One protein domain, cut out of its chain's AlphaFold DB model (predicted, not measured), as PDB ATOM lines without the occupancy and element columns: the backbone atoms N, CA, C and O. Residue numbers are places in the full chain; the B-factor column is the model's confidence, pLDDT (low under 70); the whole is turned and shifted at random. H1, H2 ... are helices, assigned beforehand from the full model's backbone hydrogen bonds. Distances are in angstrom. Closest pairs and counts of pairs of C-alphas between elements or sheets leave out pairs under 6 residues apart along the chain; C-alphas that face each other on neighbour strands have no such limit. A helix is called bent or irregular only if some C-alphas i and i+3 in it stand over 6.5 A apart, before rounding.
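AT A GLANCE: This is residues 429 to 520 of the 525 residues of an uncharacterized protein of candidate division TA06 bacterium (UniProt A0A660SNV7). One long helix, H4, bent sharply into two arms, runs through much of the domain; H2 crosses it near the bend, H3 packs on its arm H4a, and H5 folds back from the end of its arm H4b to meet H2 with residues 517 to 518. The link from H3 to H4 is a long loop whose tip, residues 467 to 472, sticks out and adds to the length, while the short H1 is at the side near the bend. The printed part has 92 residues with five named helices, H1 to H5 in order along the chain, and no named strand; the class is all helix. It is loose, with a radius of gyration of the C-alphas of 15.5 A and spans of 52, 24 and 24 A.

HOW THE PARTS SIT: H1, residues 429 to 434, is close but not clearly touching H4b, residues 490 to 502, with the closest C-alphas those of Leu 431 and Tyr 490, 7.2 A apart. H4, residues 478 to 502, is the hub, touching three other helices; by its hydrogen bonds it was assigned as one helix, but it is bent, with C-alphas 487 and 490 7.7 A apart, and its arms H4a, residues 478 to 487, and H4b stand at a steep tilt of 56 degrees. H2, residues 437 to 447, touches H4a about perpendicular at 74 degrees, with the closest C-alphas those of Lys 441 and Ile 485, 6.2 A apart. H3, residues 450 to 459, touches H4a at a steep tilt of 69 degrees, only just short of about perpendicular, with the closest C-alphas those of Ala 457 and Tyr 484, 5.9 A apart. H5, residues 507 to 519, only just touches H4b, with 3 pairs of C-alphas within 8 A, the closest those of Tyr 500 and Ile 510, 6.8 A apart; they run opposite ways at a steep tilt of 52 degrees. H5 also only just touches H2, with 3 pairs and with its residues 517 to 518 alone; the C-alphas of Ile 443 and Leu 518 are the closest, 7.0 A apart. H1 and H5 are apart. In H1, H2, H3, H4a, H4b and H5 every O i to N i+4 pair is within hydrogen-bond range.

IN THESE COORDINATES: H1 begins at C-alpha 429, at (555.191, 519.777, 403.272). From first to last C-alpha H2 measures 15.3 A, H3 14.2 A, H4a 14.3 A, H4b 18.3 A and H5 18.4 A. H4a begins at C-alpha 478, at (570.689, 539.107, 394.439), and H5 ends at C-alpha 519, at (550.224, 528.609, 384.109).

THE WHOLE: The two C-alphas farthest apart, those of Lys 470 and Pro 508, are 52.7 A from each other. The printed part has no cut. The link from H3 to H4 is long, with 18 residues, and within it residues 464 to 465 pair antiparallel with residues 474 to 475; the other links are tight. The mean pLDDT of the printed part is 74.6, and residues 464 to 474, 502 to 505 and 517 to 520 are under 70.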
ATOM      1  N   ASP A 429     554.534 520.964 403.831       73.31
ATOM      2  CA  ASP A 429     555.191 519.777 403.272       73.31
ATOM      3  C   ASP A 429     554.496 519.271 402.005       73.31
ATOM      4  O   ASP A 429     555.167 518.856 401.059       73.31
ATOM      5  N   TYR A 430     553.170 519.409 401.926       74.31
ATOM      6  CA  TYR A 430     552.433 519.184 400.685       74.31
ATOM      7  C   TYR A 430     552.900 520.143 399.577       74.31
ATOM      8  O   TYR A 430     553.200 519.704 398.467       74.31
ATOM      9  N   LEU A 431     553.064 521.437 399.886       75.00
ATOM     10  CA  LEU A 431     553.568 522.422 398.923       75.00
ATOM     11  C   LEU A 431     555.013 522.150 398.486       75.00
ATOM     12  O   LEU A 431     555.317 522.348 397.316       75.00
ATOM     13  N   LYS A 432     555.895 521.674 399.377       78.06
ATOM     14  CA  LYS A 432     557.277 521.280 399.028       78.06
ATOM     15  C   LYS A 432     557.343 520.087 398.082       78.06
ATOM     16  O   LYS A 432     558.239 520.020 397.247       78.06
ATOM     17  N   ASN A 433     556.425 519.135 398.234       74.81
ATOM     18  CA  ASN A 433     556.350 517.972 397.354       74.81
ATOM     19  C   ASN A 433     555.725 518.325 396.001       74.81
ATOM     20  O   ASN A 433     556.091 517.738 394.984       74.81
ATOM     21  N   LEU A 434     554.786 519.275 395.994       74.00
ATOM     22  CA  LEU A 434     554.098 519.725 394.791       74.00
ATOM     23  C   LEU A 434     554.932 520.711 393.963       74.00
ATOM     24  O   LEU A 434     554.859 520.674 392.738       74.00
ATOM     25  N   LEU A 435     555.678 521.599 394.623       76.06
ATOM     26  CA  LEU A 435     556.396 522.711 394.008       76.06
ATOM     27  C   LEU A 435     557.881 522.612 394.331       76.06
ATOM     28  O   LEU A 435     558.277 522.613 395.492       76.06
ATOM     29  N   GLY A 436     558.715 522.572 393.299       76.56
ATOM     30  CA  GLY A 436     560.161 522.620 393.455       76.56
ATOM     31  C   GLY A 436     560.678 524.021 393.828       76.56
ATOM     32  O   GLY A 436     559.984 525.030 393.660       76.56
ATOM     33  N   PRO A 437     561.954 524.139 394.249       73.19
ATOM     34  CA  PRO A 437     562.567 525.421 394.626       73.19
ATOM     35  C   PRO A 437     562.506 526.507 393.536       73.19
ATOM     36  O   PRO A 437     562.372 527.690 393.841       73.19
ATOM     37  N   GLU A 438     562.589 526.112 392.263       77.06
ATOM     38  CA  GLU A 438     562.510 527.034 391.121       77.06
ATOM     39  C   GLU A 438     561.083 527.535 390.859       77.06
ATOM     40  O   GLU A 438     560.888 528.658 390.395       77.06
ATOM     41  N   GLU A 439     560.069 526.727 391.170       78.75
ATOM     42  CA  GLU A 439     558.662 527.100 390.999       78.75
ATOM     43  C   GLU A 439     558.237 528.075 392.092       78.75
ATOM     44  O   GLU A 439     557.636 529.104 391.795       78.75
ATOM     45  N   ILE A 440     558.666 527.828 393.331       80.44
ATOM     46  CA  ILE A 440     558.518 528.763 394.453       80.44
ATOM     47  C   ILE A 440     559.147 530.109 394.129       80.44
ATOM     48  O   ILE A 440     558.520 531.144 394.342       80.44
ATOM     49  N   LYS A 441     560.358 530.112 393.561       80.81
ATOM     50  CA  LYS A 441     561.025 531.345 393.145       80.81
ATOM     51  C   LYS A 441     560.191 532.130 392.135       80.81
ATOM     52  O   LYS A 441     559.959 533.316 392.343       80.81
ATOM     53  N   ARG A 442     559.653 531.461 391.111       79.12
ATOM     54  CA  ARG A 442     558.757 532.094 390.126       79.12
ATOM     55  C   ARG A 442     557.464 532.619 390.749       79.12
ATOM     56  O   ARG A 442     557.019 533.696 390.365       79.12
ATOM     57  N   ILE A 443     556.857 531.882 391.681       78.12
ATOM     58  CA  ILE A 443     555.639 532.328 392.375       78.12
ATOM     59  C   ILE A 443     555.946 533.573 393.212       78.12
ATOM     60  O   ILE A 443     555.201 534.549 393.135       78.12
ATOM     61  N   MET A 444     557.048 533.581 393.965       81.88
ATOM     62  CA  MET A 444     557.443 534.733 394.780       81.88
ATOM     63  C   MET A 444     557.729 535.966 393.915       81.88
ATOM     64  O   MET A 444     557.226 537.043 394.220       81.88
ATOM     65  N   GLU A 445     558.463 535.804 392.809       78.44
ATOM     66  CA  GLU A 445     558.792 536.889 391.867       78.44
ATOM     67  C   GLU A 445     557.569 537.427 391.099       78.44
ATOM     68  O   GLU A 445     557.589 538.570 390.650       78.44
ATOM     69  N   LYS A 446     556.498 536.634 390.952       76.69
ATOM     70  CA  LYS A 446     555.205 537.089 390.406       76.69
ATOM     71  C   LYS A 446     554.310 537.754 391.449       76.69
ATOM     72  O   LYS A 446     553.540 538.646 391.110       76.69
ATOM     73  N   THR A 447     554.354 537.263 392.686       77.06
ATOM     74  CA  THR A 447     553.446 537.692 393.761       77.06
ATOM     75  C   THR A 447     553.894 539.015 394.375       77.06
ATOM     76  O   THR A 447     553.056 539.828 394.753       77.06
ATOM     77  N   TYR A 448     555.204 539.235 394.460       78.62
ATOM     78  CA  TYR A 448     555.800 540.403 395.094       78.62
ATOM     79  C   TYR A 448     556.747 541.099 394.123       78.62
ATOM     80  O   TYR A 448     557.518 540.451 393.410       78.62
ATOM     81  N   SER A 449     556.755 542.431 394.135       82.06
ATOM     82  CA  SER A 449     557.762 543.187 393.395       82.06
ATOM     83  C   SER A 449     559.165 542.916 393.952       82.06
ATOM     84  O   SER A 449     559.359 542.582 395.125       82.06
ATOM     85  N   THR A 450     560.192 543.107 393.118       78.25
ATOM     86  CA  THR A 450     561.588 542.906 393.545       78.25
ATOM     87  C   THR A 450     561.957 543.790 394.745       78.25
ATOM     88  O   THR A 450     562.745 543.374 395.596       78.25
ATOM     89  N   ASP A 451     561.390 544.993 394.843       81.25
ATOM     90  CA  ASP A 451     561.654 545.909 395.954       81.25
ATOM     91  C   ASP A 451     560.951 545.479 397.249       81.25
ATOM     92  O   ASP A 451     561.536 545.602 398.329       81.25
ATOM     93  N   GLU A 452     559.753 544.898 397.157       81.75
ATOM     94  CA  GLU A 452     559.053 544.297 398.299       81.75
ATOM     95  C   GLU A 452     559.800 543.076 398.829       81.75
ATOM     96  O   GLU A 452     560.075 543.007 400.027       81.75
ATOM     97  N   LEU A 453     560.237 542.170 397.947       80.94
ATOM     98  CA  LEU A 453     561.029 541.007 398.353       80.94
ATOM     99  C   LEU A 453     562.352 541.424 399.002       80.94
ATOM    100  O   LEU A 453     562.748 540.853 400.015       80.94
ATOM    101  N   LYS A 454     563.028 542.456 398.480       82.12
ATOM    102  CA  LYS A 454     564.245 543.005 399.104       82.12
ATOM    103  C   LYS A 454     563.963 543.648 400.457       82.12
ATOM    104  O   LYS A 454     564.792 543.538 401.360       82.12
ATOM    105  N   LYS A 455     562.826 544.324 400.623       85.06
ATOM    106  CA  LYS A 455     562.422 544.894 401.912       85.06
ATOM    107  C   LYS A 455     562.151 543.789 402.935       85.06
ATOM    108  O   LYS A 455     562.711 543.842 404.027       85.06
ATOM    109  N   MET A 456     561.392 542.764 402.556       83.25
ATOM    110  CA  MET A 456     561.087 541.611 403.408       83.25
ATOM    111  C   MET A 456     562.342 540.807 403.765       83.25
ATOM    112  O   MET A 456     562.552 540.471 404.927       83.25
ATOM    113  N   ALA A 457     563.234 540.573 402.798       83.31
ATOM    114  CA  ALA A 457     564.525 539.928 403.030       83.31
ATOM    115  C   ALA A 457     565.384 540.731 404.022       83.31
ATOM    116  O   ALA A 457     565.968 540.168 404.947       83.31
ATOM    117  N   LYS A 458     565.414 542.063 403.884       82.56
ATOM    118  CA  LYS A 458     566.123 542.953 404.812       82.56
ATOM    119  C   LYS A 458     565.541 542.902 406.224       82.56
ATOM    120  O   LYS A 458     566.310 542.838 407.179       82.56
ATOM    121  N   GLU A 459     564.217 542.920 406.359       82.81
ATOM    122  CA  GLU A 459     563.515 542.792 407.646       82.81
ATOM    123  C   GLU A 459     563.751 541.418 408.293       82.81
ATOM    124  O   GLU A 459     563.913 541.331 409.508       82.81
ATOM    125  N   ALA A 460     563.884 540.367 407.482       80.50
ATOM    126  CA  ALA A 460     564.244 539.018 407.915       80.50
ATOM    127  C   ALA A 460     565.754 538.822 408.185       80.50
ATOM    128  O   ALA A 460     566.179 537.717 408.513       80.50
ATOM    129  N   GLY A 461     566.576 539.873 408.054       81.12
ATOM    130  CA  GLY A 461     568.009 539.841 408.367       81.12
ATOM    131  C   GLY A 461     568.936 539.430 407.215       81.12
ATOM    132  O   GLY A 461     570.149 539.371 407.411       81.12
ATOM    133  N   TYR A 462     568.414 539.221 406.006       81.50
ATOM    134  CA  TYR A 462     569.177 538.869 404.800       81.50
ATOM    135  C   TYR A 462     569.744 540.125 404.118       81.50
ATOM    136  O   TYR A 462     569.443 540.403 402.959       81.50
ATOM    137  N   SER A 463     570.523 540.936 404.843       77.12
ATOM    138  CA  SER A 463     571.143 542.144 404.279       77.12
ATOM    139  C   SER A 463     572.621 542.277 404.623       77.12
ATOM    140  O   SER A 463     573.055 541.972 405.734       77.12
ATOM    141  N   THR A 464     573.384 542.832 403.684       66.88
ATOM    142  CA  THR A 464     574.812 543.109 403.835       66.88
ATOM    143  C   THR A 464     575.089 544.609 403.813       66.88
ATOM    144  O   THR A 464     574.396 545.421 403.186       66.88
ATOM    145  N   LYS A 465     576.141 545.009 404.535       61.84
ATOM    146  CA  LYS A 465     576.622 546.391 404.551       61.84
ATOM    147  C   LYS A 465     577.452 546.641 403.291       61.84
ATOM    148  O   LYS A 465     578.513 546.047 403.117       61.84
ATOM    149  N   GLY A 466     576.963 547.514 402.412       56.72
ATOM    150  CA  GLY A 466     577.640 547.831 401.151       56.72
ATOM    151  C   GLY A 466     579.003 548.496 401.380       56.72
ATOM    152  O   GLY A 466     579.117 549.402 402.205       56.72
ATOM    153  N   LEU A 467     580.034 548.054 400.646       49.91
ATOM    154  CA  LEU A 467     581.425 548.500 400.832       49.91
ATOM    155  C   LEU A 467     581.806 549.785 400.061       49.91
ATOM    156  O   LEU A 467     582.919 550.274 400.227       49.91
ATOM    157  N   PHE A 468     580.921 550.357 399.235       48.12
ATOM    158  CA  PHE A 468     581.245 551.520 398.398       48.12
ATOM    159  C   PHE A 468     580.130 552.576 398.391       48.12
ATOM    160  O   PHE A 468     579.068 552.363 397.817       48.12
ATOM    161  N   GLY A 469     580.409 553.742 398.987       39.88
ATOM    162  CA  GLY A 469     579.621 554.973 398.833       39.88
ATOM    163  C   GLY A 469     579.217 555.630 400.157       39.88
ATOM    164  O   GLY A 469     578.719 554.974 401.063       39.88
ATOM    165  N   LYS A 470     579.425 556.950 400.266       45.69
ATOM    166  CA  LYS A 470     579.315 557.815 401.467       45.69
ATOM    167  C   LYS A 470     577.922 557.935 402.135       45.69
ATOM    168  O   LYS A 470     577.713 558.841 402.934       45.69
ATOM    169  N   LEU A 471     576.996 557.018 401.878       49.12
ATOM    170  CA  LEU A 471     575.691 556.896 402.541       49.12
ATOM    171  C   LEU A 471     575.411 555.401 402.772       49.12
ATOM    172  O   LEU A 471     574.576 554.800 402.107       49.12
ATOM    173  N   GLY A 472     576.198 554.772 403.651       51.84
ATOM    174  CA  GLY A 472     576.217 553.321 403.865       51.84
ATOM    175  C   GLY A 472     574.909 552.764 404.433       51.84
ATOM    176  O   GLY A 472     574.779 552.601 405.644       51.84
ATOM    177  N   GLY A 473     573.961 552.457 403.551       59.03
ATOM    178  CA  GLY A 473     572.754 551.702 403.865       59.03
ATOM    179  C   GLY A 473     573.005 550.194 403.952       59.03
ATOM    180  O   GLY A 473     573.998 549.663 403.453       59.03
ATOM    181  N   TRP A 474     572.078 549.492 404.595       64.12
ATOM    182  CA  TRP A 474     571.928 548.041 404.472       64.12
ATOM    183  C   TRP A 474     571.164 547.731 403.184       64.12
ATOM    184  O   TRP A 474     570.087 548.307 402.977       64.12
ATOM    185  N   HIS A 475     571.699 546.837 402.353       73.69
ATOM    186  CA  HIS A 475     571.113 546.455 401.064       73.69
ATOM    187  C   HIS A 475     571.030 544.927 400.966       73.69
ATOM    188  O   HIS A 475     571.805 544.227 401.612       73.69
ATOM    189  N   VAL A 476     570.101 544.422 400.154       78.25
ATOM    190  CA  VAL A 476     569.948 542.988 399.866       78.25
ATOM    191  C   VAL A 476     570.489 542.718 398.469       78.25
ATOM    192  O   VAL A 476     569.981 543.258 397.482       78.25
ATOM    193  N   SER A 477     571.552 541.924 398.380       81.12
ATOM    194  CA  SER A 477     572.125 541.462 397.116       81.12
ATOM    195  C   SER A 477     571.246 540.393 396.457       81.12
ATOM    196  O   SER A 477     570.426 539.752 397.110       81.12
ATOM    197  N   GLY A 478     571.445 540.144 395.158       78.12
ATOM    198  CA  GLY A 478     570.689 539.107 394.439       78.12
ATOM    199  C   GLY A 478     570.861 537.698 395.026       78.12
ATOM    200  O   GLY A 478     569.910 536.926 395.037       78.12
ATOM    201  N   LYS A 479     572.038 537.382 395.585       81.69
ATOM    202  CA  LYS A 479     572.291 536.088 396.244       81.69
ATOM    203  C   LYS A 479     571.562 535.959 397.582       81.69
ATOM    204  O   LYS A 479     571.066 534.886 397.900       81.69
ATOM    205  N   GLU A 480     571.493 537.039 398.357       81.50
ATOM    206  CA  GLU A 480     570.752 537.060 399.628       81.50
ATOM    207  C   GLU A 480     569.247 536.982 399.396       81.50
ATOM    208  O   GLU A 480     568.551 536.284 400.126       81.50
ATOM    209  N   LEU A 481     568.760 537.639 398.342       81.19
ATOM    210  CA  LEU A 481     567.370 537.549 397.915       81.19
ATOM    211  C   LEU A 481     567.003 536.119 397.499       81.19
ATOM    212  O   LEU A 481     565.968 535.599 397.900       81.19
ATOM    213  N   GLU A 482     567.874 535.462 396.735       82.12
ATOM    214  CA  GLU A 482     567.676 534.075 396.318       82.12
ATOM    215  C   GLU A 482     567.707 533.101 397.504       82.12
ATOM    216  O   GLU A 482     566.910 532.165 397.551       82.12
ATOM    217  N   GLN A 483     568.581 533.335 398.487       83.00
ATOM    218  CA  GLN A 483     568.605 532.541 399.714       83.00
ATOM    219  C   GLN A 483     567.348 532.772 400.565       83.00
ATOM    220  O   GLN A 483     566.754 531.811 401.042       83.00
ATOM    221  N   TYR A 484     566.892 534.019 400.689       84.06
ATOM    222  CA  TYR A 484     565.648 534.354 401.381       84.06
ATOM    223  C   TYR A 484     564.440 533.638 400.765       84.06
ATOM    224  O   TYR A 484     563.644 533.035 401.480       84.06
ATOM    225  N   ILE A 485     564.329 533.636 399.434       84.25
ATOM    226  CA  ILE A 485     563.251 532.941 398.720       84.25
ATOM    227  C   ILE A 485     563.306 531.426 398.964       84.25
ATOM    228  O   ILE A 485     562.263 530.803 399.148       84.25
ATOM    229  N   LYS A 486     564.499 530.822 399.024       82.75
ATOM    230  CA  LYS A 486     564.649 529.392 399.348       82.75
ATOM    231  C   LYS A 486     564.234 529.069 400.780       82.75
ATOM    232  O   LYS A 486     563.569 528.062 401.003       82.75
ATOM    233  N   ASP A 487     564.601 529.927 401.726       82.69
ATOM    234  CA  ASP A 487     564.371 529.687 403.151       82.69
ATOM    235  C   ASP A 487     562.936 530.029 403.584       82.69
ATOM    236  O   ASP A 487     562.421 529.431 404.527       82.69
ATOM    237  N   LYS A 488     562.298 531.007 402.924       84.88
ATOM    238  CA  LYS A 488     561.013 531.596 403.343       84.88
ATOM    239  C   LYS A 488     559.909 531.575 402.295       84.88
ATOM    240  O   LYS A 488     558.770 531.884 402.631       84.88
ATOM    241  N   GLY A 489     560.190 531.158 401.063       84.06
ATOM    242  CA  GLY A 489     559.198 531.136 399.985       84.06
ATOM    243  C   GLY A 489     557.986 530.247 400.278       84.06
ATOM    244  O   GLY A 489     556.858 530.657 400.020       84.06
ATOM    245  N   TYR A 490     558.188 529.072 400.886       83.06
ATOM    246  CA  TYR A 490     557.081 528.188 401.280       83.06
ATOM    247  C   TYR A 490     556.257 528.759 402.441       83.06
ATOM    248  O   TYR A 490     555.037 528.634 402.433       83.06
ATOM    249  N   ASP A 491     556.901 529.422 403.407       82.88
ATOM    250  CA  ASP A 491     556.210 530.066 404.534       82.88
ATOM    251  C   ASP A 491     555.307 531.208 404.032       82.88
ATOM    252  O   ASP A 491     554.163 531.340 404.465       82.88
ATOM    253  N   LEU A 492     555.795 532.006 403.079       82.94
ATOM    254  CA  LEU A 492     555.028 533.082 402.441       82.94
ATOM    255  C   LEU A 492     553.872 532.543 401.594       82.94
ATOM    256  O   LEU A 492     552.765 533.078 401.638       82.94
ATOM    257  N   LEU A 493     554.098 531.449 400.863       83.06
ATOM    258  CA  LEU A 493     553.038 530.791 400.105       83.06
ATOM    259  C   LEU A 493     551.949 530.229 401.030       83.06
ATOM    260  O   LEU A 493     550.763 530.380 400.749       83.06
ATOM    261  N   MET A 494     552.336 529.667 402.177       82.69
ATOM    262  CA  MET A 494     551.393 529.211 403.199       82.69
ATOM    263  C   MET A 494     550.592 530.351 403.834       82.69
ATOM    264  O   MET A 494     549.419 530.162 404.142       82.69
ATOM    265  N   GLN A 495     551.170 531.545 403.996       81.31
ATOM    266  CA  GLN A 495     550.400 532.718 404.436       81.31
ATOM    267  C   GLN A 495     549.295 533.068 403.434       81.31
ATOM    268  O   GLN A 495     548.177 533.377 403.839       81.31
ATOM    269  N   LYS A 496     549.578 532.957 402.130       80.62
ATOM    270  CA  LYS A 496     548.585 533.164 401.070       80.62
ATOM    271  C   LYS A 496     547.492 532.092 401.090       80.62
ATOM    272  O   LYS A 496     546.317 532.435 401.019       80.62
ATOM    273  N   VAL A 497     547.861 530.819 401.253       80.62
ATOM    274  CA  VAL A 497     546.906 529.707 401.436       80.62
ATOM    275  C   VAL A 497     545.976 529.980 402.620       80.62
ATOM    276  O   VAL A 497     544.760 529.888 402.485       80.62
ATOM    277  N   ASN A 498     546.526 530.395 403.762       73.75
ATOM    278  CA  ASN A 498     545.723 530.716 404.940       73.75
ATOM    279  C   ASN A 498     544.792 531.915 404.704       73.75
ATOM    280  O   ASN A 498     543.654 531.881 405.155       73.75
ATOM    281  N   ALA A 499     545.219 532.925 403.940       74.81
ATOM    282  CA  ALA A 499     544.355 534.047 403.571       74.81
ATOM    283  C   ALA A 499     543.164 533.618 402.688       74.81
ATOM    284  O   ALA A 499     542.058 534.125 402.865       74.81
ATOM    285  N   TYR A 500     543.354 532.665 401.766       75.06
ATOM    286  CA  TYR A 500     542.237 532.096 401.001       75.06
ATOM    287  C   TYR A 500     541.287 531.282 401.882       75.06
ATOM    288  O   TYR A 500     540.073 531.406 401.743       75.06
ATOM    289  N   ARG A 501     541.818 530.512 402.837       75.75
ATOM    290  CA  ARG A 501     540.988 529.789 403.814       75.75
ATOM    291  C   ARG A 501     540.156 530.741 404.667       75.75
ATOM    292  O   ARG A 501     538.964 530.527 404.846       75.75
ATOM    293  N   GLU A 502     540.758 531.829 405.146       69.50
ATOM    294  CA  GLU A 502     540.048 532.887 405.880       69.50
ATOM    295  C   GLU A 502     538.965 533.566 405.024       69.50
ATOM    296  O   GLU A 502     537.943 534.003 405.552       69.50
ATOM    297  N   ALA A 503     539.159 533.615 403.704       69.19
ATOM    298  CA  ALA A 503     538.178 534.104 402.739       69.19
ATOM    299  C   ALA A 503     537.113 533.057 402.340       69.19
ATOM    300  O   ALA A 503     536.231 533.376 401.541       69.19
ATOM    301  N   GLY A 504     537.160 531.849 402.910       66.12
ATOM    302  CA  GLY A 504     536.154 530.801 402.731       66.12
ATOM    303  C   GLY A 504     536.349 529.902 401.510       66.12
ATOM    304  O   GLY A 504     535.399 529.225 401.129       66.12
ATOM    305  N   TYR A 505     537.535 529.898 400.896       66.81
ATOM    306  CA  TYR A 505     537.861 528.979 399.802       66.81
ATOM    307  C   TYR A 505     538.227 527.592 400.339       66.81
ATOM    308  O   TYR A 505     538.918 527.473 401.355       66.81
ATOM    309  N   THR A 506     537.793 526.567 399.615       73.50
ATOM    310  CA  THR A 506     538.163 525.163 399.837       73.50
ATOM    311  C   THR A 506     539.594 524.899 399.369       73.50
ATOM    312  O   THR A 506     540.115 525.579 398.480       73.50
ATOM    313  N   ASP A 507     540.265 523.901 399.937       70.31
ATOM    314  CA  ASP A 507     541.650 523.604 399.557       70.31
ATOM    315  C   ASP A 507     541.807 523.172 398.074       70.31
ATOM    316  O   ASP A 507     542.785 523.577 397.436       70.31
ATOM    317  N   PRO A 508     540.852 522.452 397.447       72.06
ATOM    318  CA  PRO A 508     540.833 522.249 395.998       72.06
ATOM    319  C   PRO A 508     540.766 523.555 395.186       72.06
ATOM    320  O   PRO A 508     541.545 523.724 394.246       72.06
ATOM    321  N   GLU A 509     539.908 524.509 395.571       73.94
ATOM    322  CA  GLU A 509     539.813 525.821 394.907       73.94
ATOM    323  C   GLU A 509     541.115 526.621 395.045       73.94
ATOM    324  O   GLU A 509     541.551 527.288 394.104       73.94
ATOM    325  N   ILE A 510     541.777 526.516 396.201       76.69
ATOM    326  CA  ILE A 510     543.077 527.147 396.447       76.69
ATOM    327  C   ILE A 510     544.154 526.530 395.551       76.69
ATOM    328  O   ILE A 510     544.972 527.256 394.981       76.69
ATOM    329  N   LEU A 511     544.171 525.205 395.390       73.75
ATOM    330  CA  LEU A 511     545.133 524.530 394.515       73.75
ATOM    331  C   LEU A 511     544.935 524.884 393.046       73.75
ATOM    332  O   LEU A 511     545.924 525.084 392.336       73.75
ATOM    333  N   ASP A 512     543.692 524.989 392.593       77.56
ATOM    334  CA  ASP A 512     543.394 525.394 391.225       77.56
ATOM    335  C   ASP A 512     543.782 526.859 390.979       77.56
ATOM    336  O   ASP A 512     544.436 527.148 389.974       77.56
ATOM    337  N   ALA A 513     543.539 527.759 391.941       75.88
ATOM    338  CA  ALA A 513     544.009 529.144 391.877       75.88
ATOM    339  C   ALA A 513     545.549 529.242 391.813       75.88
ATOM    340  O   ALA A 513     546.104 529.977 390.991       75.88
ATOM    341  N   LEU A 514     546.266 528.456 392.626       74.25
ATOM    342  CA  LEU A 514     547.734 528.400 392.604       74.25
ATOM    343  C   LEU A 514     548.280 527.836 391.278       74.25
ATOM    344  O   LEU A 514     549.294 528.314 390.761       74.25
ATOM    345  N   ARG A 515     547.613 526.832 390.697       71.50
ATOM    346  CA  ARG A 515     547.971 526.252 389.389       71.50
ATOM    347  C   ARG A 515     547.710 527.217 388.238       71.50
ATOM    348  O   ARG A 515     548.515 527.291 387.306       71.50
ATOM    349  N   GLU A 516     546.632 527.988 388.306       73.81
ATOM    350  CA  GLU A 516     546.329 529.025 387.324       73.81
ATOM    351  C   GLU A 516     547.406 530.126 387.335       73.81
ATOM    352  O   GLU A 516     547.947 530.483 386.280       73.81
ATOM    353  N   GLU A 517     547.837 530.569 388.523       67.94
ATOM    354  CA  GLU A 517     548.951 531.513 388.693       67.94
ATOM    355  C   GLU A 517     550.280 530.988 388.123       67.94
ATOM    356  O   GLU A 517     551.050 531.747 387.519       67.94
ATOM    357  N   LEU A 518     550.540 529.684 388.250       62.72
ATOM    358  CA  LEU A 518     551.702 529.015 387.657       62.72
ATOM    359  C   LEU A 518     551.637 528.968 386.123       62.72
ATOM    360  O   LEU A 518     552.665 529.154 385.466       62.72
ATOM    361  N   SER A 519     550.444 528.765 385.555       58.44
ATOM    362  CA  SER A 519     550.224 528.609 384.109       58.44
ATOM    363  C   SER A 519     550.219 529.926 383.317       58.44
ATOM    364  O   SER A 519     550.541 529.938 382.125       58.44
ATOM    365  N   SER A 520     549.899 531.052 383.963       53.91
ATOM    366  CA  SER A 520     549.881 532.364 383.311       53.91
ATOM    367  C   SER A 520     551.305 532.833 382.957       53.91
ATOM    368  O   SER A 520     552.214 532.827 383.787       53.91
TER     369      SER A 520